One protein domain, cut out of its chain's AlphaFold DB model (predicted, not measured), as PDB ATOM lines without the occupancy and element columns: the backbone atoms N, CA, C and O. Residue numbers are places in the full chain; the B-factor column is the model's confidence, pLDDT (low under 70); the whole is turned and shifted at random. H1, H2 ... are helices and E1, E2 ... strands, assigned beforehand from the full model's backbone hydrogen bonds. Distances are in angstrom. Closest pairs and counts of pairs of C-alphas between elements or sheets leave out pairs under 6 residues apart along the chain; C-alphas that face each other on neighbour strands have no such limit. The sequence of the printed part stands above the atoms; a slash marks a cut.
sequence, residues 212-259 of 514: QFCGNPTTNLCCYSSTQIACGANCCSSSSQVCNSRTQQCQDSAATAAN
ATOM      1  N   GLN A 212      -9.573 -18.424  -4.649       94.81
ATOM      2  CA  GLN A 212      -9.927 -19.680  -3.989       94.81
ATOM      3  C   GLN A 212      -9.796 -19.579  -2.464       94.81
ATOM      4  O   GLN A 212      -8.944 -18.880  -1.922       94.81
ATOM      5  N   PHE A 213     -10.609 -20.363  -1.766       93.44
ATOM      6  CA  PHE A 213     -10.643 -20.469  -0.312       93.44
ATOM      7  C   PHE A 213     -10.202 -21.869   0.113       93.44
ATOM      8  O   PHE A 213     -10.480 -22.846  -0.585       93.44
ATOM      9  N   CYS A 214      -9.541 -21.996   1.266       95.69
ATOM     10  CA  CYS A 214      -9.245 -23.315   1.816       95.69
ATOM     11  C   CYS A 214     -10.538 -23.971   2.309       95.69
ATOM     12  O   CYS A 214     -11.092 -23.562   3.327       95.69
ATOM     13  N   GLY A 215     -11.020 -24.977   1.582       93.81
ATOM     14  CA  GLY A 215     -12.211 -25.731   1.959       93.81
ATOM     15  C   GLY A 215     -11.907 -26.793   3.014       93.81
ATOM     16  O   GLY A 215     -12.685 -26.978   3.946       93.81
ATOM     17  N   ASN A 216     -10.770 -27.485   2.889       93.44
ATOM     18  CA  ASN A 216     -10.324 -28.467   3.877       93.44
ATOM     19  C   ASN A 216      -8.782 -28.508   3.959       93.44
ATOM     20  O   ASN A 216      -8.139 -28.991   3.021       93.44
ATOM     21  N   PRO A 217      -8.174 -28.050   5.073       92.06
ATOM     22  CA  PRO A 217      -6.721 -28.034   5.235       92.06
ATOM     23  C   PRO A 217      -6.117 -29.428   5.462       92.06
ATOM     24  O   PRO A 217      -4.921 -29.600   5.266       92.06
ATOM     25  N   THR A 218      -6.907 -30.436   5.839       93.00
ATOM     26  CA  THR A 218      -6.423 -31.817   6.013       93.00
ATOM     27  C   THR A 218      -6.266 -32.533   4.671       93.00
ATOM     28  O   THR A 218      -5.386 -33.375   4.522       93.00
ATOM     29  N   THR A 219      -7.103 -32.200   3.681       93.50
ATOM     30  CA  THR A 219      -7.044 -32.770   2.320       93.50
ATOM     31  C   THR A 219      -6.422 -31.825   1.290       93.50
ATOM     32  O   THR A 219      -6.412 -32.150   0.105       93.50
ATOM     33  N   ASN A 220      -5.859 -30.691   1.730       94.88
ATOM     34  CA  ASN A 220      -5.220 -29.678   0.880       94.88
ATOM     35  C   ASN A 220      -6.154 -29.085  -0.198       94.88
ATOM     36  O   ASN A 220      -5.705 -28.704  -1.282       94.88
ATOM     37  N   LEU A 221      -7.461 -29.043   0.081       94.94
ATOM     38  CA  LEU A 221      -8.494 -28.774  -0.914       94.94
ATOM     39  C   LEU A 221      -8.879 -27.290  -0.974       94.94
ATOM     40  O   LEU A 221      -9.438 -26.736  -0.024       94.94
ATOM     41  N   CYS A 222      -8.661 -26.687  -2.140       95.94
ATOM     42  CA  CYS A 222      -9.042 -25.315  -2.464       95.94
ATOM     43  C   CYS A 222     -10.372 -25.266  -3.233       95.94
ATOM     44  O   CYS A 222     -10.508 -25.905  -4.276       95.94
ATOM     45  N   CYS A 223     -11.331 -24.476  -2.748       95.75
ATOM     46  CA  CYS A 223     -12.652 -24.285  -3.352       95.75
ATOM     47  C   CYS A 223     -12.786 -22.886  -3.972       95.75
ATOM     48  O   CYS A 223     -12.194 -21.930  -3.480       95.75
ATOM     49  N   TYR A 224     -13.569 -22.741  -5.046       94.81
ATOM     50  CA  TYR A 224     -13.668 -21.481  -5.810       94.81
ATOM     51  C   TYR A 224     -14.629 -20.448  -5.209       94.81
ATOM     52  O   TYR A 224     -14.612 -19.286  -5.602       94.81
ATOM     53  N   SER A 225     -15.479 -20.848  -4.264       92.62
ATOM     54  CA  SER A 225     -16.350 -19.933  -3.524       92.62
ATOM     55  C   SER A 225     -16.301 -20.255  -2.038       92.62
ATOM     56  O   SER A 225     -16.280 -21.423  -1.651       92.62
ATOM     57  N   SER A 226     -16.357 -19.215  -1.207       89.69
ATOM     58  CA  SER A 226     -16.472 -19.315   0.251       89.69
ATOM     59  C   SER A 226     -17.777 -19.976   0.717       89.69
ATOM     60  O   SER A 226     -17.890 -20.349   1.880       89.69
ATOM     61  N   THR A 227     -18.756 -20.144  -0.180       91.25
ATOM     62  CA  THR A 227     -20.009 -20.873   0.074       91.25
ATOM     63  C   THR A 227     -19.940 -22.371  -0.239       91.25
ATOM     64  O   THR A 227     -20.897 -23.085   0.055       91.25
ATOM     65  N   GLN A 228     -18.852 -22.865  -0.844       92.56
ATOM     66  CA  GLN A 228     -18.698 -24.292  -1.145       92.56
ATOM     67  C   GLN A 228     -18.241 -25.057   0.097       92.56
ATOM     68  O   GLN A 228     -17.234 -24.721   0.720       92.56
ATOM     69  N   ILE A 229     -18.958 -26.129   0.426       90.94
ATOM     70  CA  ILE A 229     -18.585 -27.045   1.506       90.94
ATOM     71  C   ILE A 229     -17.586 -28.061   0.946       90.94
ATOM     72  O   ILE A 229     -17.853 -28.708  -0.067       90.94
ATOM     73  N   ALA A 230     -16.439 -28.231   1.600       94.12
ATOM     74  CA  ALA A 230     -15.511 -29.303   1.260       94.12
ATOM     75  C   ALA A 230     -16.027 -30.662   1.748       94.12
ATOM     76  O   ALA A 230     -16.425 -30.812   2.904       94.12
ATOM     77  N   CYS A 231     -15.960 -31.670   0.882       94.81
ATOM     78  CA  CYS A 231     -16.316 -33.047   1.189       94.81
ATOM     79  C   CYS A 231     -15.251 -34.000   0.638       94.81
ATOM     80  O   CYS A 231     -15.097 -34.159  -0.575       94.81
ATOM     81  N   GLY A 232     -14.461 -34.593   1.535       90.94
ATOM     82  CA  GLY A 232     -13.267 -35.358   1.183       90.94
ATOM     83  C   GLY A 232     -12.289 -34.555   0.322       90.94
ATOM     84  O   GLY A 232     -11.662 -33.604   0.791       90.94
ATOM     85  N   ALA A 233     -12.170 -34.967  -0.940       91.00
ATOM     86  CA  ALA A 233     -11.313 -34.365  -1.960       91.00
ATOM     87  C   ALA A 233     -12.075 -33.484  -2.978       91.00
ATOM     88  O   ALA A 233     -11.482 -33.054  -3.961       91.00
ATOM     89  N   ASN A 234     -13.373 -33.224  -2.773       94.44
ATOM     90  CA  ASN A 234     -14.216 -32.447  -3.689       94.44
ATOM     91  C   ASN A 234     -14.888 -31.260  -2.984       94.44
ATOM     92  O   ASN A 234     -15.279 -31.353  -1.822       94.44
ATOM     93  N   CYS A 235     -15.061 -30.148  -3.696       95.44
ATOM     94  CA  CYS A 235     -15.865 -29.015  -3.238       95.44
ATOM     95  C   CYS A 235     -17.299 -29.189  -3.742       95.44
ATOM     96  O   CYS A 235     -17.504 -29.376  -4.940       95.44
ATOM     97  N   CYS A 236     -18.290 -29.129  -2.854       95.06
ATOM     98  CA  CYS A 236     -19.690 -29.249  -3.245       95.06
ATOM     99  C   CYS A 236     -20.128 -28.006  -4.024       95.06
ATOM    100  O   CYS A 236     -20.009 -26.883  -3.533       95.06
ATOM    101  N   SER A 237     -20.589 -28.207  -5.260       91.56
ATOM    102  CA  SER A 237     -20.758 -27.126  -6.238       91.56
ATOM    103  C   SER A 237     -21.986 -26.254  -5.982       91.56
ATOM    104  O   SER A 237     -21.981 -25.086  -6.368       91.56
ATOM    105  N   SER A 238     -23.025 -26.801  -5.347       89.19
ATOM    106  CA  SER A 238     -24.246 -26.078  -4.985       89.19
ATOM    107  C   SER A 238     -24.340 -25.866  -3.474       89.19
ATOM    108  O   SER A 238     -23.952 -26.718  -2.676       89.19
ATOM    109  N   SER A 239     -24.932 -24.743  -3.062       87.62
ATOM    110  CA  SER A 239     -25.239 -24.455  -1.652       87.62
ATOM    111  C   SER A 239     -26.327 -25.366  -1.060       87.62
ATOM    112  O   SER A 239     -26.561 -25.334   0.145       87.62
ATOM    113  N   SER A 240     -26.992 -26.178  -1.888       90.56
ATOM    114  CA  SER A 240     -27.964 -27.201  -1.485       90.56
ATOM    115  C   SER A 240     -27.342 -28.579  -1.222       90.56
ATOM    116  O   SER A 240     -28.057 -29.490  -0.786       90.56
ATOM    117  N   GLN A 241     -26.047 -28.760  -1.498       92.31
ATOM    118  CA  GLN A 241     -25.330 -30.007  -1.243       92.31
ATOM    119  C   GLN A 241     -24.747 -30.042   0.164       92.31
ATOM    120  O   GLN A 241     -24.036 -29.136   0.591       92.31
ATOM    121  N   VAL A 242     -25.006 -31.144   0.862       92.12
ATOM    122  CA  VAL A 242     -24.385 -31.476   2.143       92.12
ATOM    123  C   VAL A 242     -23.307 -32.533   1.936       92.12
ATOM    124  O   VAL A 242     -23.420 -33.405   1.072       92.12
ATOM    125  N   CYS A 243     -22.247 -32.473   2.741       94.44
ATOM    126  CA  CYS A 243     -21.230 -33.514   2.732       94.44
ATOM    127  C   CYS A 243     -21.723 -34.753   3.485       94.44
ATOM    128  O   CYS A 243     -21.968 -34.698   4.692       94.44
ATOM    129  N   ASN A 244     -21.816 -35.895   2.802       93.12
ATOM    130  CA  ASN A 244     -22.026 -37.167   3.476       93.12
ATOM    131  C   ASN A 244     -20.701 -37.624   4.104       93.12
ATOM    132  O   ASN A 244     -19.815 -38.129   3.417       93.12
ATOM    133  N   SER A 245     -20.568 -37.468   5.422       89.88
ATOM    134  CA  SER A 245     -19.339 -37.784   6.169       89.88
ATOM    135  C   SER A 245     -18.890 -39.248   6.066       89.88
ATOM    136  O   SER A 245     -17.719 -39.545   6.305       89.88
ATOM    137  N   ARG A 246     -19.796 -40.163   5.692       92.38
ATOM    138  CA  ARG A 246     -19.528 -41.602   5.563       92.38
ATOM    139  C   ARG A 246     -18.953 -41.978   4.199       92.38
ATOM    140  O   ARG A 246     -18.093 -42.848   4.136       92.38
ATOM    141  N   THR A 247     -19.430 -41.348   3.125       92.75
ATOM    142  CA  THR A 247     -18.964 -41.607   1.749       92.75
ATOM    143  C   THR A 247     -17.974 -40.563   1.237       92.75
ATOM    144  O   THR A 247     -17.351 -40.788   0.204       92.75
ATOM    145  N   GLN A 248     -17.825 -39.434   1.939       93.44
ATOM    146  CA  GLN A 248     -17.039 -38.268   1.515       93.44
ATOM    147  C   GLN A 248     -17.470 -37.738   0.132       93.44
ATOM    148  O   GLN A 248     -16.654 -37.272  -0.663       93.44
ATOM    149  N   GLN A 249     -18.775 -37.816  -0.152       92.50
ATOM    150  CA  GLN A 249     -19.397 -37.313  -1.376       92.50
ATOM    151  C   GLN A 249     -20.447 -36.243  -1.065       92.50
ATOM    152  O   GLN A 249     -21.193 -36.340  -0.087       92.50
ATOM    153  N   CYS A 250     -20.519 -35.241  -1.936       93.94
ATOM    154  CA  CYS A 250     -21.568 -34.231  -1.934       93.94
ATOM    155  C   CYS A 250     -22.902 -34.866  -2.338       93.94
ATOM    156  O   CYS A 250     -22.978 -35.551  -3.357       93.94
ATOM    157  N   GLN A 251     -23.948 -34.644  -1.545       94.06
ATOM    158  CA  GLN A 251     -25.299 -35.130  -1.820       94.06
ATOM    159  C   GLN A 251     -26.277 -33.960  -1.749       94.06
ATOM    160  O   GLN A 251     -26.238 -33.178  -0.798       94.06
ATOM    161  N   ASP A 252     -27.151 -33.823  -2.746       91.62
ATOM    162  CA  ASP A 252     -28.218 -32.826  -2.697       91.62
ATOM    163  C   ASP A 252     -29.161 -33.146  -1.532       91.62
ATOM    164  O   ASP A 252     -29.658 -34.268  -1.414       91.62
ATOM    165  N   SER A 253     -29.442 -32.153  -0.687       83.38
ATOM    166  CA  SER A 253     -30.219 -32.341   0.552       83.38
ATOM    167  C   SER A 253     -31.594 -32.996   0.320       83.38
ATOM    168  O   SER A 253     -32.088 -33.742   1.166       83.38
ATOM    169  N   ALA A 254     -32.190 -32.779  -0.860       80.12
ATOM    170  CA  ALA A 254     -33.439 -33.411  -1.285       80.12
ATOM    171  C   ALA A 254     -33.320 -34.941  -1.478       80.12
ATOM    172  O   ALA A 254     -34.238 -35.682  -1.126       80.12
ATOM    173  N   ALA A 255     -32.185 -35.434  -1.985       70.19
ATOM    174  CA  ALA A 255     -31.944 -36.863  -2.199       70.19
ATOM    175  C   ALA A 255     -31.689 -37.620  -0.882       70.19
ATOM    176  O   ALA A 255     -32.045 -38.797  -0.750       70.19
ATOM    177  N   THR A 256     -31.111 -36.948   0.118       66.38
ATOM    178  CA  THR A 256     -30.912 -37.518   1.457       66.38
ATOM    179  C   THR A 256     -32.245 -37.684   2.196       66.38
ATOM    180  O   THR A 256     -32.477 -38.736   2.790       66.38
ATOM    181  N   ALA A 257     -33.159 -36.709   2.096       64.75
ATOM    182  CA  ALA A 257     -34.494 -36.799   2.698       64.75
ATOM    183  C   ALA A 257     -35.301 -38.005   2.173       64.75
ATOM    184  O   ALA A 257     -35.904 -38.736   2.961       64.75
ATOM    185  N   ALA A 258     -35.243 -38.270   0.862       62.09
ATOM    186  CA  ALA A 258     -35.917 -39.416   0.246       62.09
ATOM    187  C   ALA A 258     -35.397 -40.774   0.765       62.09
ATOM    188  O   ALA A 258     -36.186 -41.675   1.053       62.09
ATOM    189  N   ASN A 259     -34.078 -40.924   0.939       59.03
ATOM    190  CA  ASN A 259     -33.485 -42.188   1.393       59.03
ATOM    191  C   ASN A 259     -33.739 -42.492   2.879       59.03
ATOM    192  O   ASN A 259     -33.894 -43.658   3.240       59.03
TER     193      ASN A 259
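What this domain is: This is residues 212 to 259 of the 514 residues of an uncharacterized protein of Tetradesmus obliquus (UniProt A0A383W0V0). A flat row of small hairpins: E1 and E2 at one end, a tiny unnamed one at residues 230 to 235 in the middle, then E3 and E4, with the short helix H1 beyond them making the other end. The 48 printed residues run E1, E2, E3, E4, H1; the class is mixed, with 22 residues in named elements, under half. It is compact, radius of gyration of the C-alphas 10.7 A, spanning 32 by 19 by 9 A.

Where its parts are: E1, residues 213 to 216, begins at C-alpha 213 (-10.643, -20.469, -0.312). E2 is residues 221 to 223, E3 241 to 244, and E4 249 to 252, 10.0 A long. H1, residues 253 to 259, 10.4 A, ends at C-alpha 259 (-33.485, -42.188, 1.393).

How they stand to each other: E1 and E2 form an antiparallel hairpin, with N 213 and O 223 within hydrogen-bond range at 2.8 A. Residues 230 to 231 pair antiparallel with 234 to 235. E2 and E3 are apart. E3 and E4 form an antiparallel hairpin, with N 242 and O 251 at 2.9 A. The closest C-alphas of E3 and H1, Gln 241 and Ser 253, are 5.7 A apart. In H1 every O i to N i+4 pair is within hydrogen-bond range.

The domain as a whole: The farthest C-alphas, Gln 212 and Asn 259, are 33.0 A apart. The printed part has no cut. The link E2 to E3 is long, 17 residues. Residues 256 to 259 have pLDDT under 70.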